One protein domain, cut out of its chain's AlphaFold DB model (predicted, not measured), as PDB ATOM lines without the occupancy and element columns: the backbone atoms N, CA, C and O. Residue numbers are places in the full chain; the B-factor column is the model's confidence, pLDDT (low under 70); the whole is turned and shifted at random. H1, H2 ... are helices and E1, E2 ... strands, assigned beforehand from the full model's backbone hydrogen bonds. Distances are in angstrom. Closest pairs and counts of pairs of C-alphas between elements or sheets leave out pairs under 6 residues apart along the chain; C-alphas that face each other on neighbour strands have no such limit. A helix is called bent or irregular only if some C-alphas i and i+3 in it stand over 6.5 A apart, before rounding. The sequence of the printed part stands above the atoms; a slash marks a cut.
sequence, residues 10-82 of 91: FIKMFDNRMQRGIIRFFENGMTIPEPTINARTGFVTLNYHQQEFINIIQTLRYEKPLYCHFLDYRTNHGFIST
ATOM      1  N   PHE A  10     -44.382  19.453  -4.319       83.38
ATOM      2  CA  PHE A  10     -44.128  18.026  -4.178       83.38
ATOM      3  C   PHE A  10     -44.707  17.255  -5.365       83.38
ATOM      4  O   PHE A  10     -45.696  17.667  -5.966       83.38
ATOM      5  N   ILE A  11     -44.112  16.105  -5.669       84.00
ATOM      6  CA  ILE A  11     -44.631  15.138  -6.638       84.00
ATOM      7  C   ILE A  11     -45.087  13.915  -5.851       84.00
ATOM      8  O   ILE A  11     -44.317  13.346  -5.079       84.00
ATOM      9  N   LYS A  12     -46.344  13.506  -6.022       81.81
ATOM     10  CA  LYS A  12     -46.848  12.250  -5.456       81.81
ATOM     11  C   LYS A  12     -46.627  11.126  -6.457       81.81
ATOM     12  O   LYS A  12     -46.966  11.279  -7.625       81.81
ATOM     13  N   MET A  13     -46.095  10.009  -5.976       79.56
ATOM     14  CA  MET A  13     -45.856   8.813  -6.782       79.56
ATOM     15  C   MET A  13     -46.907   7.763  -6.436       79.56
ATOM     16  O   MET A  13     -47.120   7.460  -5.256       79.56
ATOM     17  N   PHE A  14     -47.555   7.217  -7.460       76.56
ATOM     18  CA  PHE A  14     -48.614   6.224  -7.324       76.56
ATOM     19  C   PHE A  14     -48.241   4.932  -8.040       76.56
ATOM     20  O   PHE A  14     -47.628   4.962  -9.103       76.56
ATOM     21  N   ASP A  15     -48.652   3.824  -7.435       71.38
ATOM     22  CA  ASP A  15     -48.763   2.505  -8.051       71.38
ATOM     23  C   ASP A  15     -50.259   2.178  -8.083       71.38
ATOM     24  O   ASP A  15     -50.905   2.043  -7.034       71.38
ATOM     25  N   ASN A  16     -50.831   2.135  -9.286       73.50
ATOM     26  CA  ASN A  16     -52.275   2.096  -9.492       73.50
ATOM     27  C   ASN A  16     -52.979   3.243  -8.734       73.50
ATOM     28  O   ASN A  16     -52.705   4.416  -8.971       73.50
ATOM     29  N   ARG A  17     -53.885   2.925  -7.800       76.44
ATOM     30  CA  ARG A  17     -54.610   3.912  -6.975       76.44
ATOM     31  C   ARG A  17     -53.949   4.182  -5.622       76.44
ATOM     32  O   ARG A  17     -54.455   4.991  -4.846       76.44
ATOM     33  N   MET A  18     -52.845   3.504  -5.310       75.19
ATOM     34  CA  MET A  18     -52.187   3.604  -4.012       75.19
ATOM     35  C   MET A  18     -50.972   4.522  -4.103       75.19
ATOM     36  O   MET A  18     -50.067   4.302  -4.905       75.19
ATOM     37  N   GLN A  19     -50.921   5.547  -3.253       81.19
ATOM     38  CA  GLN A  19     -49.730   6.385  -3.154       81.19
ATOM     39  C   GLN A  19     -48.578   5.556  -2.565       81.19
ATOM     40  O   GLN A  19     -48.682   5.041  -1.449       81.19
ATOM     41  N   ARG A  20     -47.476   5.448  -3.306       83.56
ATOM     42  CA  ARG A  20     -46.260   4.719  -2.903       83.56
ATOM     43  C   ARG A  20     -45.098   5.626  -2.558       83.56
ATOM     44  O   ARG A  20     -44.107   5.161  -2.010       83.56
ATOM     45  N   GLY A  21     -45.218   6.919  -2.819       86.81
ATOM     46  CA  GLY A  21     -44.216   7.837  -2.331       86.81
ATOM     47  C   GLY A  21     -44.515   9.293  -2.575       86.81
ATOM     48  O   GLY A  21     -45.592   9.687  -3.042       86.81
ATOM     49  N   ILE A  22     -43.538  10.101  -2.202       87.56
ATOM     50  CA  ILE A  22     -43.551  11.539  -2.397       87.56
ATOM     51  C   ILE A  22     -42.128  12.041  -2.619       87.56
ATOM     52  O   ILE A  22     -41.192  11.611  -1.946       87.56
ATOM     53  N   ILE A  23     -41.988  12.975  -3.548       88.94
ATOM     54  CA  ILE A  23     -40.785  13.773  -3.742       88.94
ATOM     55  C   ILE A  23     -41.103  15.180  -3.255       88.94
ATOM     56  O   ILE A  23     -42.092  15.766  -3.693       88.94
ATOM     57  N   ARG A  24     -40.305  15.714  -2.335       89.38
ATOM     58  CA  ARG A  24     -40.496  17.045  -1.745       89.38
ATOM     59  C   ARG A  24     -39.384  17.981  -2.194       89.38
ATOM     60  O   ARG A  24     -38.221  17.585  -2.186       89.38
ATOM     61  N   PHE A  25     -39.739  19.219  -2.527       87.44
ATOM     62  CA  PHE A  25     -38.780  20.237  -2.947       87.44
ATOM     63  C   PHE A  25     -38.666  21.341  -1.895       87.44
ATOM     64  O   PHE A  25     -39.625  22.077  -1.634       87.44
ATOM     65  N   PHE A  26     -37.487  21.444  -1.293       88.94
ATOM     66  CA  PHE A  26     -37.136  22.434  -0.279       88.94
ATOM     67  C   PHE A  26     -36.469  23.648  -0.920       88.94
ATOM     68  O   PHE A  26     -35.868  23.553  -1.990       88.94
ATOM     69  N   GLU A  27     -36.567  24.799  -0.262       87.56
ATOM     70  CA  GLU A  27     -35.881  26.013  -0.701       87.56
ATOM     71  C   GLU A  27     -34.362  25.777  -0.817       87.56
ATOM     72  O   GLU A  27     -33.766  24.965  -0.097       87.56
ATOM     73  N   ASN A  28     -33.724  26.453  -1.769       87.12
ATOM     74  CA  ASN A  28     -32.284  26.326  -1.974       87.12
ATOM     75  C   ASN A  28     -31.532  26.829  -0.728       87.12
ATOM     76  O   ASN A  28     -31.893  27.848  -0.147       87.12
ATOM     77  N   GLY A  29     -30.489  26.107  -0.308       86.62
ATOM     78  CA  GLY A  29     -29.707  26.447   0.889       86.62
ATOM     79  C   GLY A  29     -30.276  25.928   2.216       86.62
ATOM     80  O   GLY A  29     -29.617  26.062   3.245       86.62
ATOM     81  N   MET A  30     -31.453  25.292   2.220       87.56
ATOM     82  CA  MET A  30     -31.953  24.582   3.401       87.56
ATOM     83  C   MET A  30     -31.311  23.205   3.553       87.56
ATOM     84  O   MET A  30     -31.214  22.453   2.595       87.56
ATOM     85  N   THR A  31     -30.974  22.786   4.770       90.00
ATOM     86  CA  THR A  31     -30.674  21.366   4.999       90.00
ATOM     87  C   THR A  31     -31.889  20.521   4.607       90.00
ATOM     88  O   THR A  31     -32.999  20.805   5.057       90.00
ATOM     89  N   ILE A  32     -31.688  19.490   3.786       89.12
ATOM     90  CA  ILE A  32     -32.738  18.544   3.399       89.12
ATOM     91  C   ILE A  32     -32.656  17.276   4.263       89.12
ATOM     92  O   ILE A  32     -31.556  16.860   4.623       89.12
ATOM     93  N   PRO A  33     -33.791  16.663   4.645       90.38
ATOM     94  CA  PRO A  33     -33.774  15.368   5.316       90.38
ATOM     95  C   PRO A  33     -33.298  14.260   4.372       90.38
ATOM     96  O   PRO A  33     -33.634  14.274   3.186       90.38
ATOM     97  N   GLU A  34     -32.621  13.254   4.920       92.56
ATOM     98  CA  GLU A  34     -32.249  12.048   4.175       92.56
ATOM     99  C   GLU A  34     -33.478  11.346   3.562       92.56
ATOM    100  O   GLU A  34     -34.583  11.406   4.126       92.56
ATOM    101  N   PRO A  35     -33.313  10.658   2.418       90.81
ATOM    102  CA  PRO A  35     -34.343   9.790   1.867       90.81
ATOM    103  C   PRO A  35     -34.786   8.734   2.878       90.81
ATOM    104  O   PRO A  35     -33.985   8.195   3.642       90.81
ATOM    105  N   THR A  36     -36.073   8.393   2.871       92.25
ATOM    106  CA  THR A  36     -36.606   7.351   3.761       92.25
ATOM    107  C   THR A  36     -37.469   6.365   3.000       92.25
ATOM    108  O   THR A  36     -38.217   6.734   2.094       92.25
ATOM    109  N   ILE A  37     -37.381   5.100   3.405       90.50
ATOM    110  CA  ILE A  37     -38.242   4.023   2.925       90.50
ATOM    111  C   ILE A  37     -38.911   3.405   4.143       90.50
ATOM    112  O   ILE A  37     -38.250   2.925   5.065       90.50
ATOM    113  N   ASN A  38     -40.239   3.415   4.163       86.50
ATOM    114  CA  ASN A  38     -40.985   2.713   5.190       86.50
ATOM    115  C   ASN A  38     -40.945   1.207   4.895       86.50
ATOM    116  O   ASN A  38     -41.610   0.741   3.972       86.50
ATOM    117  N   ALA A  39     -40.207   0.441   5.699       82.06
ATOM    118  CA  ALA A  39     -40.017  -0.996   5.491       82.06
ATOM    119  C   ALA A  39     -41.321  -1.819   5.517       82.06
ATOM    120  O   ALA A  39     -41.378  -2.895   4.933       82.06
ATOM    121  N   ARG A  40     -42.383  -1.323   6.171       81.88
ATOM    122  CA  ARG A  40     -43.677  -2.017   6.258       81.88
ATOM    123  C   ARG A  40     -44.572  -1.741   5.054       81.88
ATOM    124  O   ARG A  40     -45.300  -2.629   4.624       81.88
ATOM    125  N   THR A  41     -44.583  -0.507   4.556       82.06
ATOM    126  CA  THR A  41     -45.508  -0.083   3.488       82.06
ATOM    127  C   THR A  41     -44.847   0.035   2.118       82.06
ATOM    128  O   THR A  41     -45.546   0.200   1.116       82.06
ATOM    129  N   GLY A  42     -43.513  -0.014   2.073       81.56
ATOM    130  CA  GLY A  42     -42.717   0.316   0.893       81.56
ATOM    131  C   GLY A  42     -42.795   1.795   0.509       81.56
ATOM    132  O   GLY A  42     -42.390   2.149  -0.591       81.56
ATOM    133  N   PHE A  43     -43.351   2.661   1.368       85.25
ATOM    134  CA  PHE A  43     -43.549   4.069   1.032       85.25
ATOM    135  C   PHE A  43     -42.216   4.819   1.001       85.25
ATOM    136  O   PHE A  43     -41.503   4.841   2.007       85.25
ATOM    137  N   VAL A  44     -41.914   5.466  -0.124       86.88
ATOM    138  CA  VAL A  44     -40.653   6.182  -0.355       86.88
ATOM    139  C   VAL A  44     -40.852   7.689  -0.199       86.88
ATOM    140  O   VAL A  44     -41.746   8.278  -0.804       86.88
ATOM    141  N   THR A  45     -39.995   8.336   0.586       90.12
ATOM    142  CA  THR A  45     -39.899   9.799   0.650       90.12
ATOM    143  C   THR A  45     -38.531  10.229   0.154       90.12
ATOM    144  O   THR A  45     -37.521   9.873   0.759       90.12
ATOM    145  N   LEU A  46     -38.517  11.016  -0.917       89.88
ATOM    146  CA  LEU A  46     -37.321  11.660  -1.453       89.88
ATOM    147  C   LEU A  46     -37.413  13.167  -1.209       89.88
ATOM    148  O   LEU A  46     -38.496  13.752  -1.303       89.88
ATOM    149  N   ASN A  47     -36.286  13.797  -0.900       91.62
ATOM    150  CA  ASN A  47     -36.200  15.230  -0.644       91.62
ATOM    151  C   ASN A  47     -35.097  15.808  -1.529       91.62
ATOM    152  O   ASN A  47     -33.997  15.267  -1.551       91.62
ATOM    153  N   TYR A  48     -35.400  16.892  -2.234       90.38
ATOM    154  CA  TYR A  48     -34.461  17.608  -3.096       90.38
ATOM    155  C   TYR A  48     -34.602  19.110  -2.887       90.38
ATOM    156  O   TYR A  48     -35.584  19.586  -2.302       90.38
ATOM    157  N   HIS A  49     -33.652  19.870  -3.405       91.81
ATOM    158  CA  HIS A  49     -33.791  21.312  -3.519       91.81
ATOM    159  C   HIS A  49     -34.636  21.710  -4.732       91.81
ATOM    160  O   HIS A  49     -34.695  21.009  -5.742       91.81
ATOM    161  N   GLN A  50     -35.267  22.881  -4.670       88.62
ATOM    162  CA  GLN A  50     -36.066  23.427  -5.771       88.62
ATOM    163  C   GLN A  50     -35.266  23.605  -7.066       88.62
ATOM    164  O   GLN A  50     -35.819  23.398  -8.144       88.62
ATOM    165  N   GLN A  51     -33.970  23.924  -6.991       91.50
ATOM    166  CA  GLN A  51     -33.110  24.009  -8.181       91.50
ATOM    167  C   GLN A  51     -33.003  22.684  -8.957       91.50
ATOM    168  O   GLN A  51     -32.754  22.691 -10.159       91.50
ATOM    169  N   GLU A  52     -33.224  21.548  -8.294       89.31
ATOM    170  CA  GLU A  52     -33.154  20.218  -8.907       89.31
ATOM    171  C   GLU A  52     -34.469  19.826  -9.592       89.31
ATOM    172  O   GLU A  52     -34.522  18.821 -10.297       89.31
ATOM    173  N   PHE A  53     -35.530  20.623  -9.425       85.50
ATOM    174  CA  PHE A  53     -36.875  20.307  -9.900       85.50
ATOM    175  C   PHE A  53     -36.916  19.940 -11.384       85.50
ATOM    176  O   PHE A  53     -37.469  18.903 -11.744       85.50
ATOM    177  N   ILE A  54     -36.302  20.757 -12.245       84.31
ATOM    178  CA  ILE A  54     -36.296  20.505 -13.690       84.31
ATOM    179  C   ILE A  54     -35.586  19.189 -14.010       84.31
ATOM    180  O   ILE A  54     -36.117  18.401 -14.786       84.31
ATOM    181  N   ASN A  55     -34.447  18.911 -13.376       86.50
ATOM    182  CA  ASN A  55     -33.702  17.674 -13.605       86.50
ATOM    183  C   ASN A  55     -34.504  16.451 -13.152       86.50
ATOM    184  O   ASN A  55     -34.612  15.488 -13.904       86.50
ATOM    185  N   ILE A  56     -35.134  16.515 -11.973       86.06
ATOM    186  CA  ILE A  56     -35.998  15.439 -11.476       86.06
ATOM    187  C   ILE A  56     -37.176  15.200 -12.422       86.06
ATOM    188  O   ILE A  56     -37.437  14.060 -12.790       86.06
ATOM    189  N   ILE A  57     -37.860  16.255 -12.872       81.69
ATOM    190  CA  ILE A  57     -38.960  16.126 -13.837       81.69
ATOM    191  C   ILE A  57     -38.480  15.502 -15.150       81.69
ATOM    192  O   ILE A  57     -39.182  14.659 -15.700       81.69
ATOM    193  N   GLN A  58     -37.307  15.887 -15.654       79.94
ATOM    194  CA  GLN A  58     -36.754  15.293 -16.871       79.94
ATOM    195  C   GLN A  58     -36.445  13.808 -16.672       79.94
ATOM    196  O   GLN A  58     -36.915  12.999 -17.462       79.94
ATOM    197  N   THR A  59     -35.762  13.425 -15.591       81.50
ATOM    198  CA  THR A  59     -35.501  12.011 -15.271       81.50
ATOM    199  C   THR A  59     -36.794  11.201 -15.221       81.50
ATOM    200  O   THR A  59     -36.901  10.149 -15.843       81.50
ATOM    201  N   LEU A  60     -37.811  11.736 -14.544       77.12
ATOM    202  CA  LEU A  60     -39.125  11.112 -14.437       77.12
ATOM    203  C   LEU A  60     -39.820  10.976 -15.808       77.12
ATOM    204  O   LEU A  60     -40.490   9.986 -16.055       77.12
ATOM    205  N   ARG A  61     -39.637  11.909 -16.747       72.19
ATOM    206  CA  ARG A  61     -40.227  11.799 -18.098       72.19
ATOM    207  C   ARG A  61     -39.623  10.687 -18.960       72.19
ATOM    208  O   ARG A  61     -40.300  10.226 -19.873       72.19
ATOM    209  N   TYR A  62     -38.365  10.314 -18.722       71.19
ATOM    210  CA  TYR A  62     -37.639   9.344 -19.554       71.19
ATOM    211  C   TYR A  62     -37.610   7.924 -18.970       71.19
ATOM    212  O   TYR A  62     -37.316   6.971 -19.691       71.19
ATOM    213  N   GLU A  63     -37.959   7.759 -17.696       67.75
ATOM    214  CA  GLU A  63     -38.288   6.462 -17.104       67.75
ATOM    215  C   GLU A  63     -39.738   6.070 -17.495       67.75
ATOM    216  O   GLU A  63     -40.629   6.914 -17.553       67.75
ATOM    217  N   LYS A  64     -39.975   4.788 -17.818       54.06
ATOM    218  CA  LYS A  64     -41.254   4.207 -18.307       54.06
ATOM    219  C   LYS A  64     -42.526   4.720 -17.580       54.06
ATOM    220  O   LYS A  64     -42.494   4.947 -16.375       54.06
ATOM    221  N   PRO A  65     -43.673   4.748 -18.292       49.72
ATOM    222  CA  PRO A  65     -44.427   5.967 -18.563       49.72
ATOM    223  C   PRO A  65     -44.968   6.641 -17.299       49.72
ATOM    224  O   PRO A  65     -45.581   6.011 -16.442       49.72
ATOM    225  N   LEU A  66     -44.806   7.961 -17.247       49.47
ATOM    226  CA  LEU A  66     -45.446   8.857 -16.294       49.47
ATOM    227  C   LEU A  66     -46.429   9.748 -17.070       49.47
ATOM    228  O   LEU A  66     -46.028  10.719 -17.711       49.47
ATOM    229  N   TYR A  67     -47.721   9.414 -17.043       42.78
ATOM    230  CA  TYR A  67     -48.774  10.230 -17.651       42.78
ATOM    231  C   TYR A  67     -49.003  11.485 -16.806       42.78
ATOM    232  O   TYR A  67     -49.333  11.414 -15.616       42.78
ATOM    233  N   CYS A  68     -48.834  12.650 -17.431       40.47
ATOM    234  CA  CYS A  68     -49.159  13.948 -16.848       40.47
ATOM    235  C   CYS A  68     -50.640  14.257 -17.097       40.47
ATOM    236  O   CYS A  68     -51.004  14.706 -18.183       40.47
ATOM    237  N   HIS A  69     -51.494  14.056 -16.091       40.00
ATOM    238  CA  HIS A  69     -52.876  14.530 -16.150       40.00
ATOM    239  C   HIS A  69     -52.957  15.933 -15.544       40.00
ATOM    240  O   HIS A  69     -52.786  16.130 -14.338       40.00
ATOM    241  N   PHE A  70     -53.233  16.918 -16.394       34.56
ATOM    242  CA  PHE A  70     -53.557  18.272 -15.964       34.56
ATOM    243  C   PHE A  70     -55.031  18.301 -15.551       34.56
ATOM    244  O   PHE A  70     -55.914  18.286 -16.406       34.56
ATOM    245  N   LEU A  71     -55.310  18.311 -14.247       39.28
ATOM    246  CA  LEU A  71     -56.648  18.620 -13.755       39.28
ATOM    247  C   LEU A  71     -56.755  20.121 -13.500       39.28
ATOM    248  O   LEU A  71     -55.941  20.689 -12.780       39.28
ATOM    249  N   ASP A  72     -57.766  20.706 -14.141       39.75
ATOM    250  CA  ASP A  72     -58.460  21.965 -13.853       39.75
ATOM    251  C   ASP A  72     -57.658  23.066 -13.116       39.75
ATOM    252  O   ASP A  72     -57.305  22.949 -11.936       39.75
ATOM    253  N   TYR A  73     -57.494  24.203 -13.805       46.34
ATOM    254  CA  TYR A  73     -56.824  25.447 -13.386       46.34
ATOM    255  C   TYR A  73     -57.237  25.986 -12.006       46.34
ATOM    256  O   TYR A  73     -56.569  26.860 -11.458       46.34
ATOM    257  N   ARG A  74     -58.336  25.489 -11.433       39.84
ATOM    258  CA  ARG A  74     -58.865  25.903 -10.128       39.84
ATOM    259  C   ARG A  74     -58.204  25.224  -8.931       39.84
ATOM    260  O   ARG A  74     -58.317  25.741  -7.824       39.84
ATOM    261  N   THR A  75     -57.547  24.076  -9.114       45.81
ATOM    262  CA  THR A  75     -57.031  23.285  -7.979       45.81
ATOM    263  C   THR A  75     -55.530  23.424  -7.748       45.81
ATOM    264  O   THR A  75     -55.059  22.994  -6.702       45.81
ATOM    265  N   ASN A  76     -54.777  24.042  -8.671       45.38
ATOM    266  CA  ASN A  76     -53.310  24.200  -8.607       45.38
ATOM    267  C   ASN A  76     -52.534  22.897  -8.312       45.38
ATOM    268  O   ASN A  76     -51.379  22.926  -7.887       45.38
ATOM    269  N   HIS A  77     -53.167  21.740  -8.506       40.72
ATOM    270  CA  HIS A  77     -52.648  20.435  -8.134       40.72
ATOM    271  C   HIS A  77     -52.571  19.574  -9.399       40.72
ATOM    272  O   HIS A  77     -53.590  19.225  -9.986       40.72
ATOM    273  N   GLY A  78     -51.357  19.224  -9.819       41.59
ATOM    274  CA  GLY A  78     -51.118  18.235 -10.871       41.59
ATOM    275  C   GLY A  78     -50.808  16.870 -10.264       41.59
ATOM    276  O   GLY A  78     -50.146  16.785  -9.228       41.59
ATOM    277  N   PHE A  79     -51.264  15.794 -10.905       47.88
ATOM    278  CA  PHE A  79     -50.912  14.429 -10.516       47.88
ATOM    279  C   PHE A  79     -50.200  13.741 -11.679       47.88
ATOM    280  O   PHE A  79     -50.587  13.898 -12.836       47.88
ATOM    281  N   ILE A  80     -49.157  12.979 -11.358       44.28
ATOM    282  CA  ILE A  80     -48.428  12.155 -12.318       44.28
ATOM    283  C   ILE A  80     -48.722  10.691 -11.963       44.28
ATOM    284  O   ILE A  80     -48.536  10.294 -10.811       44.28
ATOM    285  N   SER A  81     -49.244   9.915 -12.917       46.53
ATOM    286  CA  SER A  81     -49.586   8.492 -12.741       46.53
ATOM    287  C   SER A  81     -48.664   7.613 -13.585       46.53
ATOM    288  O   SER A  81     -48.352   7.979 -14.711       46.53
ATOM    289  N   THR A  82     -48.253   6.453 -13.063       47.09
ATOM    290  CA  THR A  82     -47.416   5.463 -13.779       47.09
ATOM    291  C   THR A  82     -48.200   4.282 -14.357       47.09
ATOM    292  O   THR A  82     -47.618   3.272 -14.754       47.09
TER     293      THR A  82
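AT A GLANCE: This is residues 10 to 82 of the 91 residues of an uncharacterized protein of Flavobacteriaceae bacterium RR4-40 (UniProt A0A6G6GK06). A sheet of three strands, E1, E2 and E3, has helix H1 over one face and its other face bare. The small hairpin of E4 and E5 packs beside E1 at one edge, and the long loop of residues 27 to 43 folds back beside E3 at the other. The 73 printed residues include, in order, E1, E2, E3, H1, E4 and E5; the larger sheet, order E1, E2, E3, is mixed, and the class is mixed, helices and strands. The whole is rounded, only just compact and close to loose, with a radius of gyration of the C-alphas of 13.1 A and spans of 33 by 31 by 26 A.

HOW THE PARTS SIT: E1, residues 10 to 15, and E2, residues 18 to 26, form an antiparallel hairpin, with N 11 and O 23 2.8 A apart. E3, residues 44 to 49, is parallel to E2, with N 24 and O 46 2.9 A apart; residues 36 to 37 pair antiparallel with its residues 44 to 45. H1, residues 50 to 62, is on this sheet in two layers, a helix on one face of a sheet. It lies over E2 at a height of 9.4 A over the sheet and runs along the strands, at 15 degrees to E2 on the local plane; the closest C-alphas of the two are those of Phe 25 and Gln 50, 5.1 A apart. H1 is irregular, with C-alphas 51 and 54 7.3 A apart, and 7 of its 9 O i to N i+4 pairs are within hydrogen-bond range. E4, residues 67 to 69, and E5, residues 79 to 81, form an antiparallel hairpin, with N 67 and O 81 2.8 A apart. The closest C-alphas of E1 and E5 are those of Phe 14 and Ser 81, 6.0 A apart; H1 and E5 are apart.

IN THESE COORDINATES: E1 begins at C-alpha 10, (-44.128, 18.026, -4.178), and is 16.7 A long. E2 measures 24.4 A, E3 16.9 A and H1 19.8 A; E5 ends at C-alpha 81, (-49.586, 8.492, -12.741).

THE WHOLE: The C-alphas farthest apart, of Ala 39 and Tyr 73, are 36.6 A apart. The printed part has no cut, and the link from E2 to E3 is long. Residues 63 to 82 have pLDDT under 70.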